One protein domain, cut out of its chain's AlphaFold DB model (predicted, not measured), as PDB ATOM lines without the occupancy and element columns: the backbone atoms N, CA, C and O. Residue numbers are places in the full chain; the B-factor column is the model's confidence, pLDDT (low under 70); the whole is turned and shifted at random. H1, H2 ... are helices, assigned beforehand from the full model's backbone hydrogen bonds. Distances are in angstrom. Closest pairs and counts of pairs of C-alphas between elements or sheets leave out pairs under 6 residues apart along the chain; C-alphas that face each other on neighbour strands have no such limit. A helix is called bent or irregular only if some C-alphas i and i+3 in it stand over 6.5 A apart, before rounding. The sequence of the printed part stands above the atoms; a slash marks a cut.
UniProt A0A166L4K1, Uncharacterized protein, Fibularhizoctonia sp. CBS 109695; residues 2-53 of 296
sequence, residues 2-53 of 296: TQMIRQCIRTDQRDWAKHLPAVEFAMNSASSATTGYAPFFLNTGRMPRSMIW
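Overview. This is residues 2 to 53 of the 296 residues of an uncharacterized protein of Fibularhizoctonia sp. CBS 109695 (UniProt A0A166L4K1). A loose, flat piece is built along one long helix, H2, with the short helix H1 folded over its first part and the short helix H3 turned crosswise at its last residues. After H3, residues 45 to 53 form a tail with no named element that folds back in the direction of H2's beginning. The printed part has 52 residues with three named helices, H1, H2 and H3 in that order, and no named strand; its class is all helix. The radius of gyration of the C-alphas is 12.7 A, and the C-alphas span 38 by 24 by 13 A.

Along the chain. Begin at C-alpha 2, at (6.426, 37.484, 115.435); from there H1 runs through residues 2 to 8, 10.2 A from first to last C-alpha. Go on to C-alpha 16 at (9.432, 26.055, 117.835), where H2 begins; it holds residues 16 to 29, 14 residues, and measures 19.4 A. H2 is irregular, for C-alphas 18 and 21 are 7.2 A apart, where about 5 A is found in a regular helix. Then find H3 at residues 39 to 44, 8.6 A long, ending with C-alpha 44 at (23.934, 43.769, 133.023).

Arrangement. Start with H2, the longest helix, which touches both H1 and H3. Look first at H1 and H2: they touch, and their closest C-alphas are those of Cys 8 and His 19, 6.7 A apart. H1 and H2 run opposite ways at a steep tilt of 64 degrees, and their centres are 9.9 A apart. Now look at H2 and H3: H2 touches H3 with residues 28 to 29 alone, and their closest C-alphas, those of Asn 28 and Pro 39, are 5.0 A apart. H2 and H3 are about perpendicular, but only just, at 72 degrees, with 16.1 A from centre to centre. H1 and H3 are apart. In the backbone, every O i to N i+4 pair of H1 and H3 is within hydrogen-bond range, while in H2 8 of 10 such pairs are.

Size, cuts and confidence. Look for the two C-alphas farthest apart at Asp 12 and Gly 45, 38.3 A from each other. From C-alpha 2 to C-alpha 53, the latter at (23.940, 26.497, 118.641), the distance is 20.9 A. The printed part runs from 2 to 53 without a cut. Both links are short: residues 9 to 15 join H1 to H2, and residues 30 to 38 join H2 to H3. The mean pLDDT of the printed part is 94.1, and no printed residue is under 70.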
ATOM      1  N   THR A   2       7.086  38.499 116.293       84.94
ATOM      2  CA  THR A   2       6.426  37.484 115.435       84.94
ATOM      3  C   THR A   2       7.151  37.179 114.118       84.94
ATOM      4  O   THR A   2       7.156  36.032 113.687       84.94
ATOM      5  N   GLN A   3       7.800  38.170 113.501       89.81
ATOM      6  CA  GLN A   3       8.569  37.969 112.264       89.81
ATOM      7  C   GLN A   3       9.844  37.137 112.470       89.81
ATOM      8  O   GLN A   3      10.138  36.287 111.642       89.81
ATOM      9  N   MET A   4      10.554  37.315 113.590       90.50
ATOM     10  CA  MET A   4      11.756  36.524 113.894       90.50
ATOM     11  C   MET A   4      11.387  35.061 114.134       90.50
ATOM     12  O   MET A   4      11.960  34.165 113.534       90.50
ATOM     13  N   ILE A   5      10.349  34.831 114.939       90.19
ATOM     14  CA  ILE A   5       9.826  33.493 115.240       90.19
ATOM     15  C   ILE A   5       9.456  32.745 113.949       90.19
ATOM     16  O   ILE A   5       9.831  31.593 113.782       90.19
ATOM     17  N   ARG A   6       8.789  33.405 112.994       90.56
ATOM     18  CA  ARG A   6       8.415  32.791 111.706       90.56
ATOM     19  C   ARG A   6       9.596  32.455 110.798       90.56
ATOM     20  O   ARG A   6       9.456  31.578 109.960       90.56
ATOM     21  N   GLN A   7      10.715  33.164 110.928       91.00
ATOM     22  CA  GLN A   7      11.924  32.897 110.145       91.00
ATOM     23  C   GLN A   7      12.760  31.765 110.743       91.00
ATOM     24  O   GLN A   7      13.475  31.090 110.014       91.00
ATOM     25  N   CYS A   8      12.679  31.569 112.060       89.31
ATOM     26  CA  CYS A   8      13.452  30.557 112.770       89.31
ATOM     27  C   CYS A   8      12.749  29.200 112.863       89.31
ATOM     28  O   CYS A   8      13.397  28.238 113.234       89.31
ATOM     29  N   ILE A   9      11.444  29.126 112.605       91.06
ATOM     30  CA  ILE A   9      10.623  27.924 112.806       91.06
ATOM     31  C   ILE A   9      10.278  27.324 111.450       91.06
ATOM     32  O   ILE A   9       9.838  28.044 110.547       91.06
ATOM     33  N   ARG A  10      10.430  26.004 111.313       91.19
ATOM     34  CA  ARG A  10       9.997  25.279 110.114       91.19
ATOM     35  C   ARG A  10       8.509  25.494 109.848       91.19
ATOM     36  O   ARG A  10       7.695  25.707 110.743       91.19
ATOM     37  N   THR A  11       8.102  25.357 108.590       92.94
ATOM     38  CA  THR A  11       6.690  25.496 108.195       92.94
ATOM     39  C   THR A  11       5.760  24.493 108.888       92.94
ATOM     40  O   THR A  11       4.559  24.733 108.967       92.94
ATOM     41  N   ASP A  12       6.305  23.384 109.399       94.12
ATOM     42  CA  ASP A  12       5.579  22.370 110.168       94.12
ATOM     43  C   ASP A  12       5.291  22.776 111.628       94.12
ATOM     44  O   ASP A  12       4.481  22.117 112.282       94.12
ATOM     45  N   GLN A  13       5.909  23.857 112.125       92.06
ATOM     46  CA  GLN A  13       5.786  24.368 113.494       92.06
ATOM     47  C   GLN A  13       6.026  23.309 114.582       92.06
ATOM     48  O   GLN A  13       5.431  23.383 115.658       92.06
ATOM     49  N   ARG A  14       6.868  22.298 114.340       95.06
ATOM     50  CA  ARG A  14       7.150  21.238 115.336       95.06
ATOM     51  C   ARG A  14       8.423  21.479 116.143       95.06
ATOM     52  O   ARG A  14       8.641  20.835 117.166       95.06
ATOM     53  N   ASP A  15       9.250  22.410 115.697       92.56
ATOM     54  CA  ASP A  15      10.579  22.735 116.215       92.56
ATOM     55  C   ASP A  15      10.622  24.041 117.027       92.56
ATOM     56  O   ASP A  15      11.657  24.375 117.600       92.56
ATOM     57  N   TRP A  16       9.496  24.751 117.160       93.56
ATOM     58  CA  TRP A  16       9.432  26.055 117.835       93.56
ATOM     59  C   TRP A  16      10.017  26.053 119.247       93.56
ATOM     60  O   TRP A  16      10.727  26.985 119.624       93.56
ATOM     61  N   ALA A  17       9.770  24.990 120.016       94.19
ATOM     62  CA  ALA A  17      10.276  24.862 121.378       94.19
ATOM     63  C   ALA A  17      11.809  24.759 121.410       94.19
ATOM     64  O   ALA A  17      12.437  25.263 122.338       94.19
ATOM     65  N   LYS A  18      12.418  24.156 120.378       93.25
ATOM     66  CA  LYS A  18      13.877  24.090 120.242       93.25
ATOM     67  C   LYS A  18      14.451  25.459 119.896       93.25
ATOM     68  O   LYS A  18      15.516  25.788 120.385       93.25
ATOM     69  N   HIS A  19      13.759  26.280 119.111       91.88
ATOM     70  CA  HIS A  19      14.291  27.574 118.664       91.88
ATOM     71  C   HIS A  19      13.987  28.750 119.599       91.88
ATOM     72  O   HIS A  19      14.596  29.813 119.465       91.88
ATOM     73  N   LEU A  20      13.105  28.567 120.585       93.81
ATOM     74  CA  LEU A  20      12.721  29.623 121.523       93.81
ATOM     75  C   LEU A  20      13.915  30.270 122.261       93.81
ATOM     76  O   LEU A  20      13.983  31.502 122.264       93.81
ATOM     77  N   PRO A  21      14.898  29.513 122.803       94.56
ATOM     78  CA  PRO A  21      16.049  30.111 123.486       94.56
ATOM     79  C   PRO A  21      16.922  30.974 122.563       94.56
ATOM     80  O   PRO A  21      17.423  32.020 122.975       94.56
ATOM     81  N   ALA A  22      17.081  30.566 121.301       93.69
ATOM     82  CA  ALA A  22      17.853  31.320 120.315       93.69
ATOM     83  C   ALA A  22      17.148  32.631 119.937       93.69
ATOM     84  O   ALA A  22      17.786  33.685 119.863       93.69
ATOM     85  N   VAL A  23      15.824  32.592 119.760       94.44
ATOM     86  CA  VAL A  23      15.021  33.789 119.467       94.44
ATOM     87  C   VAL A  23      15.041  34.766 120.641       94.44
ATOM     88  O   VAL A  23      15.224  35.967 120.433       94.44
ATOM     89  N   GLU A  24      14.890  34.276 121.872       95.31
ATOM     90  CA  GLU A  24      14.990  35.103 123.078       95.31
ATOM     91  C   GLU A  24      16.359  35.784 123.174       95.31
ATOM     92  O   GLU A  24      16.442  36.999 123.378       95.31
ATOM     93  N   PHE A  25      17.433  35.025 122.952       95.88
ATOM     94  CA  PHE A  25      18.787  35.566 122.951       95.88
ATOM     95  C   PHE A  25      18.984  36.636 121.875       95.88
ATOM     96  O   PHE A  25      19.546  37.696 122.162       95.88
ATOM     97  N   ALA A  26      18.496  36.395 120.657       95.19
ATOM     98  CA  ALA A  26      18.587  37.351 119.559       95.19
ATOM     99  C   ALA A  26      17.826  38.649 119.874       95.19
ATOM    100  O   ALA A  26      18.367  39.737 119.684       95.19
ATOM    101  N   MET A  27      16.613  38.558 120.427       95.56
ATOM    102  CA  MET A  27      15.831  39.741 120.812       95.56
ATOM    103  C   MET A  27      16.493  40.548 121.929       95.56
ATOM    104  O   MET A  27      16.522  41.774 121.860       95.56
ATOM    105  N   ASN A  28      17.051  39.878 122.937       96.25
ATOM    106  CA  ASN A  28      17.715  40.550 124.054       96.25
ATOM    107  C   ASN A  28      19.098  41.115 123.687       96.25
ATOM    108  O   ASN A  28      19.614  41.981 124.400       96.25
ATOM    109  N   SER A  29      19.688  40.647 122.584       96.62
ATOM    110  CA  SER A  29      20.962  41.141 122.045       96.62
ATOM    111  C   SER A  29      20.789  42.243 120.997       96.62
ATOM    112  O   SER A  29      21.736  42.985 120.742       96.62
ATOM    113  N   ALA A  30      19.605  42.368 120.393       96.00
ATOM    114  CA  ALA A  30      19.327  43.378 119.379       96.00
ATOM    115  C   ALA A  30      19.254  44.783 119.992       96.00
ATOM    116  O   ALA A  30      18.634  44.997 121.039       96.00
ATOM    117  N   SER A  31      19.871  45.757 119.322       96.88
ATOM    118  CA  SER A  31      19.799  47.158 119.732       96.88
ATOM    119  C   SER A  31      18.417  47.743 119.417       96.88
ATOM    120  O   SER A  31      17.854  47.528 118.344       96.88
ATOM    121  N   SER A  32      17.828  48.484 120.360       95.06
ATOM    122  CA  SER A  32      16.583  49.212 120.089       95.06
ATOM    123  C   SER A  32      16.890  50.554 119.432       95.06
ATOM    124  O   SER A  32      17.750  51.292 119.905       95.06
ATOM    125  N   ALA A  33      16.141  50.919 118.389       96.19
ATOM    126  CA  ALA A  33      16.312  52.200 117.698       96.19
ATOM    127  C   ALA A  33      16.096  53.414 118.621       96.19
ATOM    128  O   ALA A  33      16.708  54.458 118.416       96.19
ATOM    129  N   THR A  34      15.241  53.282 119.640       96.00
ATOM    130  CA  THR A  34      14.906  54.385 120.552       96.00
ATOM    131  C   THR A  34      15.967  54.595 121.626       96.00
ATOM    132  O   THR A  34      16.218  55.727 122.025       96.00
ATOM    133  N   THR A  35      16.574  53.517 122.128       96.06
ATOM    134  CA  THR A  35      17.558  53.595 123.222       96.06
ATOM    135  C   THR A  35      18.998  53.519 122.728       96.06
ATOM    136  O   THR A  35      19.895  53.922 123.457       96.06
ATOM    137  N   GLY A  36      19.240  52.985 121.529       97.31
ATOM    138  CA  GLY A  36      20.574  52.697 120.996       97.31
ATOM    139  C   GLY A  36      21.288  51.525 121.680       97.31
ATOM    140  O   GLY A  36      22.423  51.218 121.327       97.31
ATOM    141  N   TYR A  37      20.646  50.856 122.643       97.38
ATOM    142  CA  TYR A  37      21.251  49.791 123.444       97.38
ATOM    143  C   TYR A  37      20.406  48.519 123.416       97.38
ATOM    144  O   TYR A  37      19.176  48.571 123.336       97.38
ATOM    145  N   ALA A  38      21.081  47.375 123.520       97.50
ATOM    146  CA  ALA A  38      20.431  46.081 123.671       97.50
ATOM    147  C   ALA A  38      19.932  45.863 125.112       97.50
ATOM    148  O   ALA A  38      20.615  46.280 126.056       97.50
ATOM    149  N   PRO A  39      18.801  45.165 125.319       97.44
ATOM    150  CA  PRO A  39      18.306  44.820 126.652       97.44
ATOM    151  C   PRO A  39      19.345  44.138 127.559       97.44
ATOM    152  O   PRO A  39      19.457  44.502 128.730       97.44
ATOM    153  N   PHE A  40      20.163  43.213 127.038       97.62
ATOM    154  CA  PHE A  40      21.235  42.586 127.828       97.62
ATOM    155  C   PHE A  40      22.241  43.599 128.373       97.62
ATOM    156  O   PHE A  40      22.646  43.516 129.538       97.62
ATOM    157  N   PHE A  41      22.607  44.574 127.543       97.81
ATOM    158  CA  PHE A  41      23.523  45.631 127.936       97.81
ATOM    159  C   PHE A  41      22.895  46.546 128.990       97.81
ATOM    160  O   PHE A  41      23.555  46.879 129.968       97.81
ATOM    161  N   LEU A  42      21.614  46.896 128.851       97.62
ATOM    162  CA  LEU A  42      20.917  47.730 129.835       97.62
ATOM    163  C   LEU A  42      20.772  47.041 131.198       97.62
ATOM    164  O   LEU A  42      20.916  47.694 132.228       97.62
ATOM    165  N   ASN A  43      20.532  45.728 131.213       97.00
ATOM    166  CA  ASN A  43      20.319  44.981 132.452       97.00
ATOM    167  C   ASN A  43      21.623  44.621 133.177       97.00
ATOM    168  O   ASN A  43      21.646  44.569 134.404       97.00
ATOM    169  N   THR A  44      22.698  44.330 132.438       97.19
ATOM    170  CA  THR A  44      23.934  43.769 133.023       97.19
ATOM    171  C   THR A  44      25.180  44.625 132.794       97.19
ATOM    172  O   THR A  44      26.247  44.320 133.327       97.19
ATOM    173  N   GLY A  45      25.082  45.680 131.982       97.69
ATOM    174  CA  GLY A  45      26.219  46.494 131.546       97.69
ATOM    175  C   GLY A  45      27.187  45.767 130.609       97.69
ATOM    176  O   GLY A  45      28.264  46.287 130.317       97.69
ATOM    177  N   ARG A  46      26.866  44.542 130.166       96.56
ATOM    178  CA  ARG A  46      27.725  43.712 129.313       96.56
ATOM    179  C   ARG A  46      26.895  42.997 128.254       96.56
ATOM    180  O   ARG A  46      25.752  42.623 128.493       96.56
ATOM    181  N   MET A  47      27.487  42.780 127.083       97.50
ATOM    182  CA  MET A  47      26.901  41.901 126.076       97.50
ATOM    183  C   MET A  47      27.338  40.456 126.366       97.50
ATOM    184  O   MET A  47      28.535  40.232 126.581       97.50
ATOM    185  N   PRO A  48      26.421  39.472 126.406       96.56
ATOM    186  CA  PRO A  48      26.803  38.074 126.541       96.56
ATOM    187  C   PRO A  48      27.635  37.616 125.338       96.56
ATOM    188  O   PRO A  48      27.581  38.194 124.253       96.56
ATOM    189  N   ARG A  49      28.420  36.552 125.533       96.06
ATOM    190  CA  ARG A  49      29.136  35.908 124.424       96.06
ATOM    191  C   ARG A  49      28.130  35.335 123.428       96.06
ATOM    192  O   ARG A  49      27.049  34.912 123.829       96.06
ATOM    193  N   SER A  50      28.512  35.289 122.154       92.38
ATOM    194  CA  SER A  50      27.709  34.670 121.099       92.38
ATOM    195  C   SER A  50      27.297  33.253 121.495       92.38
ATOM    196  O   SER A  50      28.135  32.449 121.909       92.38
ATOM    197  N   MET A  51      26.002  32.962 121.384       91.00
ATOM    198  CA  MET A  51      25.465  31.630 121.632       91.00
ATOM    199  C   MET A  51      25.982  30.667 120.556       91.00
ATOM    200  O   MET A  51      25.894  30.954 119.365       91.00
ATOM    201  N   ILE A  52      26.536  29.531 120.976       91.19
ATOM    202  CA  ILE A  52      26.900  28.439 120.071       91.19
ATOM    203  C   ILE A  52      25.702  27.497 120.030       91.19
ATOM    204  O   ILE A  52      25.311  26.953 121.063       91.19
ATOM    205  N   TRP A  53      25.100  27.352 118.852       83.00
ATOM    206  CA  TRP A  53      23.940  26.497 118.641       83.00
ATOM    207  C   TRP A  53      24.377  25.199 117.961       83.00
ATOM    208  O   TRP A  53      24.788  25.226 116.806       83.00
TER     209      TRP A  53